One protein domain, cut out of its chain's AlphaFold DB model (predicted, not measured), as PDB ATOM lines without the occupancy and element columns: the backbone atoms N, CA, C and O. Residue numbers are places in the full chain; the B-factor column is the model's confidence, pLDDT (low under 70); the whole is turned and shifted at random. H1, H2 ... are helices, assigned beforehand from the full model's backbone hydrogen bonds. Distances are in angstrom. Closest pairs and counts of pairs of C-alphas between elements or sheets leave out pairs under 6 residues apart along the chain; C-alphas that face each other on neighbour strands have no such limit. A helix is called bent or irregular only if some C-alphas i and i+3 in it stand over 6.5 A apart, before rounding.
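Overview. This is residues 49 to 96 of the 251 residues of an uncharacterized protein of Heterobasidion irregulare (strain TC 32-1) (UniProt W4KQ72). One long, straight helix, H2, makes nearly the whole length of this domain, and a short helix, H1, folds back beside its first turns, like a hook or a J with one long arm and one short one. Most of the long arm, residues 72 to 96, of which 72 to 95 belong to H2, sticks out with nothing beside it. The printed part has 48 residues with two named helices, H1 then H2, and no named strand; the class is all helix. The whole is extended, with a radius of gyration of the C-alphas of 18.1 A, and its C-alphas span 58 by 16 by 7 A, a rod.

Along the chain. H2 holds residues 61 to 95 and is 50.7 A long from first to last C-alpha. It begins at C-alpha 61, (181.138, 94.508, 125.593), and ends at C-alpha 95, (194.822, 114.807, 170.044). H1 holds residues 49 to 57, 12.3 A from first to last C-alpha, and begins at C-alpha 49, (173.311, 91.474, 137.936).

Arrangement. H2 touches H1 with residues 64 to 67 alone; the closest C-alphas of the two are those of Met 64 and Ile 50, 7.2 A apart. Their lines stand at a shallow tilt of 22 degrees, and they run opposite ways. Joined by a tight link of three residues, they form a helical hairpin. In H2 every O i to N i+4 pair is within hydrogen-bond range; in H1 4 of 5 are. Neither helix is bent.

Size, cuts and confidence. The C-alphas of Gly 58 and Val 96, the two farthest apart, are 57.7 A from each other. Residues 55 to 62, of which 55 to 57 belong to H1, also stand free. The printed part has no cut. Its mean pLDDT is 78.3, and the model's confidence is low, under 70, at residues 50 to 60.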
ATOM      1  N   GLU A  49     174.339  90.521 138.381       70.94
ATOM      2  CA  GLU A  49     173.311  91.474 137.936       70.94
ATOM      3  C   GLU A  49     173.723  92.179 136.646       70.94
ATOM      4  O   GLU A  49     172.911  92.282 135.727       70.94
ATOM      5  N   ILE A  50     174.998  92.558 136.528       63.16
ATOM      6  CA  ILE A  50     175.559  93.158 135.309       63.16
ATOM      7  C   ILE A  50     175.451  92.168 134.134       63.16
ATOM      8  O   ILE A  50     174.944  92.511 133.066       63.16
ATOM      9  N   LEU A  51     175.830  90.903 134.345       65.56
ATOM     10  CA  LEU A  51     175.724  89.844 133.331       65.56
ATOM     11  C   LEU A  51     174.265  89.450 133.020       65.56
ATOM     12  O   LEU A  51     173.955  89.051 131.894       65.56
ATOM     13  N   GLY A  52     173.360  89.556 133.997       66.88
ATOM     14  CA  GLY A  52     171.922  89.342 133.812       66.88
ATOM     15  C   GLY A  52     171.264  90.435 132.962       66.88
ATOM     16  O   GLY A  52     170.526  90.126 132.023       66.88
ATOM     17  N   ALA A  53     171.583  91.704 133.235       64.50
ATOM     18  CA  ALA A  53     171.147  92.848 132.432       64.50
ATOM     19  C   ALA A  53     171.718  92.794 131.002       64.50
ATOM     20  O   ALA A  53     171.019  93.101 130.040       64.50
ATOM     21  N   TYR A  54     172.952  92.312 130.845       62.28
ATOM     22  CA  TYR A  54     173.595  92.117 129.544       62.28
ATOM     23  C   TYR A  54     172.893  91.057 128.680       62.28
ATOM     24  O   TYR A  54     172.578  91.311 127.517       62.28
ATOM     25  N   ARG A  55     172.558  89.891 129.255       65.38
ATOM     26  CA  ARG A  55     171.836  88.817 128.537       65.38
ATOM     27  C   ARG A  55     170.489  89.252 127.969       65.38
ATOM     28  O   ARG A  55     170.021  88.648 127.009       65.38
ATOM     29  N   THR A  56     169.859  90.243 128.586       65.69
ATOM     30  CA  THR A  56     168.527  90.713 128.198       65.69
ATOM     31  C   THR A  56     168.566  91.908 127.244       65.69
ATOM     32  O   THR A  56     167.564  92.144 126.576       65.69
ATOM     33  N   ARG A  57     169.692  92.639 127.141       68.25
ATOM     34  CA  ARG A  57     169.777  93.915 126.402       68.25
ATOM     35  C   ARG A  57     170.673  93.888 125.153       68.25
ATOM     36  O   ARG A  57     170.492  94.732 124.289       68.25
ATOM     37  N   GLY A  58     171.568  92.904 125.017       63.56
ATOM     38  CA  GLY A  58     172.207  92.547 123.737       63.56
ATOM     39  C   GLY A  58     173.192  93.557 123.130       63.56
ATOM     40  O   GLY A  58     173.676  93.316 122.028       63.56
ATOM     41  N   ASP A  59     173.516  94.644 123.827       54.34
ATOM     42  CA  ASP A  59     174.354  95.728 123.309       54.34
ATOM     43  C   ASP A  59     175.747  95.703 123.971       54.34
ATOM     44  O   ASP A  59     175.951  96.248 125.052       54.34
ATOM     45  N   GLY A  60     176.668  94.963 123.339       68.94
ATOM     46  CA  GLY A  60     178.118  95.203 123.275       68.94
ATOM     47  C   GLY A  60     178.961  95.251 124.562       68.94
ATOM     48  O   GLY A  60     178.717  96.008 125.494       68.94
ATOM     49  N   ASP A  61     180.095  94.548 124.546       74.31
ATOM     50  CA  ASP A  61     181.138  94.508 125.593       74.31
ATOM     51  C   ASP A  61     181.609  95.877 126.133       74.31
ATOM     52  O   ASP A  61     182.187  95.952 127.218       74.31
ATOM     53  N   ARG A  62     181.341  96.971 125.410       82.62
ATOM     54  CA  ARG A  62     181.619  98.350 125.827       82.62
ATOM     55  C   ARG A  62     180.867  98.744 127.099       82.62
ATOM     56  O   ARG A  62     181.493  99.250 128.026       82.62
ATOM     57  N   GLU A  63     179.558  98.510 127.161       71.81
ATOM     58  CA  GLU A  63     178.760  98.879 128.340       71.81
ATOM     59  C   GLU A  63     179.105  97.980 129.534       71.81
ATOM     60  O   GLU A  63     179.125  98.445 130.672       71.81
ATOM     61  N   MET A  64     179.487  96.719 129.283       75.44
ATOM     62  CA  MET A  64     180.036  95.826 130.312       75.44
ATOM     63  C   MET A  64     181.364  96.352 130.860       75.44
ATOM     64  O   MET A  64     181.541  96.397 132.075       75.44
ATOM     65  N   LEU A  65     182.289  96.767 129.991       79.00
ATOM     66  CA  LEU A  65     183.568  97.323 130.418       79.00
ATOM     67  C   LEU A  65     183.360  98.609 131.225       79.00
ATOM     68  O   LEU A  65     183.943  98.747 132.295       79.00
ATOM     69  N   MET A  66     182.481  99.507 130.774       80.00
ATOM     70  CA  MET A  66     182.137 100.728 131.510       80.00
ATOM     71  C   MET A  66     181.477 100.424 132.861       80.00
ATOM     72  O   MET A  66     181.855 101.016 133.867       80.00
ATOM     73  N   ALA A  67     180.544  99.469 132.919       76.50
ATOM     74  CA  ALA A  67     179.915  99.047 134.168       76.50
ATOM     75  C   ALA A  67     180.924  98.402 135.132       76.50
ATOM     76  O   ALA A  67     180.898  98.701 136.321       76.50
ATOM     77  N   MET A  68     181.843  97.566 134.635       77.44
ATOM     78  CA  MET A  68     182.922  96.983 135.440       77.44
ATOM     79  C   MET A  68     183.885  98.051 135.959       77.44
ATOM     80  O   MET A  68     184.258  98.005 137.129       77.44
ATOM     81  N   LEU A  69     184.266  99.018 135.121       85.25
ATOM     82  CA  LEU A  69     185.125 100.133 135.519       85.25
ATOM     83  C   LEU A  69     184.445 101.008 136.578       85.25
ATOM     84  O   LEU A  69     185.076 101.328 137.579       85.25
ATOM     85  N   ASN A  70     183.159 101.326 136.406       82.38
ATOM     86  CA  ASN A  70     182.385 102.105 137.375       82.38
ATOM     87  C   ASN A  70     182.162 101.350 138.691       82.38
ATOM     88  O   ASN A  70     182.301 101.924 139.765       82.38
ATOM     89  N   ALA A  71     181.847 100.053 138.633       82.94
ATOM     90  CA  ALA A  71     181.720  99.230 139.834       82.94
ATOM     91  C   ALA A  71     183.059  99.139 140.583       82.94
ATOM     92  O   ALA A  71     183.097  99.205 141.811       82.94
ATOM     93  N   LYS A  72     184.171  99.030 139.844       87.50
ATOM     94  CA  LYS A  72     185.513  98.981 140.423       87.50
ATOM     95  C   LYS A  72     185.921 100.313 141.054       87.50
ATOM     96  O   LYS A  72     186.424 100.303 142.174       87.50
ATOM     97  N   SER A  73     185.681 101.437 140.379       86.19
ATOM     98  CA  SER A  73     185.983 102.764 140.923       86.19
ATOM     99  C   SER A  73     185.137 103.081 142.159       86.19
ATOM    100  O   SER A  73     185.666 103.642 143.115       86.19
ATOM    101  N   ALA A  74     183.867 102.661 142.188       82.69
ATOM    102  CA  ALA A  74     183.011 102.778 143.368       82.69
ATOM    103  C   ALA A  74     183.567 101.993 144.571       82.69
ATOM    104  O   ALA A  74     183.595 102.511 145.689       82.69
ATOM    105  N   GLU A  75     184.075 100.776 144.356       83.12
ATOM    106  CA  GLU A  75     184.719 100.002 145.425       83.12
ATOM    107  C   GLU A  75     186.002 100.679 145.930       83.12
ATOM    108  O   GLU A  75     186.217 100.778 147.140       83.12
ATOM    109  N   ASP A  76     186.834 101.205 145.028       88.69
ATOM    110  CA  ASP A  76     188.066 101.901 145.410       88.69
ATOM    111  C   ASP A  76     187.763 103.191 146.203       88.69
ATOM    112  O   ASP A  76     188.438 103.481 147.195       88.69
ATOM    113  N   GLN A  77     186.700 103.926 145.841       88.38
ATOM    114  CA  GLN A  77     186.210 105.078 146.610       88.38
ATOM    115  C   GLN A  77     185.779 104.674 148.022       88.38
ATOM    116  O   GLN A  77     186.202 105.302 148.994       88.38
ATOM    117  N   ARG A  78     185.005 103.591 148.160       86.50
ATOM    118  CA  ARG A  78     184.566 103.071 149.463       86.50
ATOM    119  C   ARG A  78     185.757 102.729 150.366       86.50
ATOM    120  O   ARG A  78     185.775 103.112 151.538       86.50
ATOM    121  N   ILE A  79     186.768 102.044 149.823       85.69
ATOM    122  CA  ILE A  79     187.992 101.685 150.554       85.69
ATOM    123  C   ILE A  79     188.751 102.945 150.997       85.69
ATOM    124  O   ILE A  79     189.167 103.032 152.156       85.69
ATOM    125  N   ALA A  80     188.903 103.936 150.115       86.88
ATOM    126  CA  ALA A  80     189.585 105.191 150.428       86.88
ATOM    127  C   ALA A  80     188.867 105.992 151.529       86.88
ATOM    128  O   ALA A  80     189.517 106.503 152.450       86.88
ATOM    129  N   SER A  81     187.533 106.062 151.482       83.69
ATOM    130  CA  SER A  81     186.719 106.703 152.520       83.69
ATOM    131  C   SER A  81     186.872 106.007 153.873       83.69
ATOM    132  O   SER A  81     187.077 106.673 154.887       83.69
ATOM    133  N   MET A  82     186.849 104.672 153.894       85.69
ATOM    134  CA  MET A  82     187.034 103.888 155.119       85.69
ATOM    135  C   MET A  82     188.440 104.066 155.716       85.69
ATOM    136  O   MET A  82     188.586 104.258 156.923       85.69
ATOM    137  N   ALA A  83     189.486 104.066 154.885       87.38
ATOM    138  CA  ALA A  83     190.853 104.319 155.344       87.38
ATOM    139  C   ALA A  83     191.018 105.745 155.903       87.38
ATOM    140  O   ALA A  83     191.663 105.937 156.936       87.38
ATOM    141  N   SER A  84     190.399 106.735 155.251       86.00
ATOM    142  CA  SER A  84     190.397 108.127 155.714       86.00
ATOM    143  C   SER A  84     189.695 108.265 157.063       86.00
ATOM    144  O   SER A  84     190.233 108.911 157.959       86.00
ATOM    145  N   LEU A  85     188.563 107.577 157.256       84.50
ATOM    146  CA  LEU A  85     187.884 107.499 158.549       84.50
ATOM    147  C   LEU A  85     188.806 106.937 159.631       84.50
ATOM    148  O   LEU A  85     188.949 107.546 160.688       84.50
ATOM    149  N   HIS A  86     189.436 105.786 159.378       86.94
ATOM    150  CA  HIS A  86     190.332 105.162 160.354       86.94
ATOM    151  C   HIS A  86     191.476 106.104 160.738       86.94
ATOM    152  O   HIS A  86     191.808 106.223 161.917       86.94
ATOM    153  N   ARG A  87     192.040 106.820 159.759       86.75
ATOM    154  CA  ARG A  87     193.084 107.820 159.996       86.75
ATOM    155  C   ARG A  87     192.580 108.971 160.865       86.75
ATOM    156  O   ARG A  87     193.219 109.266 161.869       86.75
ATOM    157  N   SER A  88     191.441 109.574 160.527       83.88
ATOM    158  CA  SER A  88     190.853 110.668 161.313       83.88
ATOM    159  C   SER A  88     190.477 110.229 162.728       83.88
ATOM    160  O   SER A  88     190.657 110.986 163.678       83.88
ATOM    161  N   MET A  89     189.996 108.996 162.892       82.12
ATOM    162  CA  MET A  89     189.672 108.436 164.201       82.12
ATOM    163  C   MET A  89     190.932 108.266 165.062       82.12
ATOM    164  O   MET A  89     190.934 108.649 166.228       82.12
ATOM    165  N   LEU A  90     192.023 107.743 164.494       86.94
ATOM    166  CA  LEU A  90     193.305 107.620 165.195       86.94
ATOM    167  C   LEU A  90     193.923 108.981 165.534       86.94
ATOM    168  O   LEU A  90     194.446 109.148 166.631       86.94
ATOM    169  N   GLU A  91     193.849 109.947 164.620       83.75
ATOM    170  CA  GLU A  91     194.316 111.319 164.842       83.75
ATOM    171  C   GLU A  91     193.546 111.989 165.987       83.75
ATOM    172  O   GLU A  91     194.142 112.628 166.852       83.75
ATOM    173  N   TYR A  92     192.234 111.754 166.068       79.94
ATOM    174  CA  TYR A  92     191.419 112.217 167.187       79.94
ATOM    175  C   TYR A  92     191.873 111.619 168.526       79.94
ATOM    176  O   TYR A  92     192.078 112.361 169.487       79.94
ATOM    177  N   TYR A  93     192.100 110.302 168.591       80.81
ATOM    178  CA  TYR A  93     192.593 109.655 169.814       80.81
ATOM    179  C   TYR A  93     194.004 110.106 170.221       80.81
ATOM    180  O   TYR A  93     194.351 109.996 171.390       80.81
ATOM    181  N   GLN A  94     194.810 110.620 169.288       83.38
ATOM    182  CA  GLN A  94     196.123 111.200 169.593       83.38
ATOM    183  C   GLN A  94     196.028 112.642 170.113       83.38
ATOM    184  O   GLN A  94     196.865 113.056 170.912       83.38
ATOM    185  N   LEU A  95     195.029 113.406 169.659       79.25
ATOM    186  CA  LEU A  95     194.822 114.807 170.044       79.25
ATOM    187  C   LEU A  95     194.080 114.975 171.367       79.25
ATOM    188  O   LEU A  95     194.189 116.034 171.979       79.25
ATOM    189  N   VAL A  96     193.328 113.967 171.809       73.38
ATOM    190  CA  VAL A  96     192.823 113.914 173.179       73.38
ATOM    191  C   VAL A  96     194.005 113.480 174.046       73.38
ATOM    192  O   VAL A  96     194.325 112.288 174.048       73.38
TER     193      VAL A  96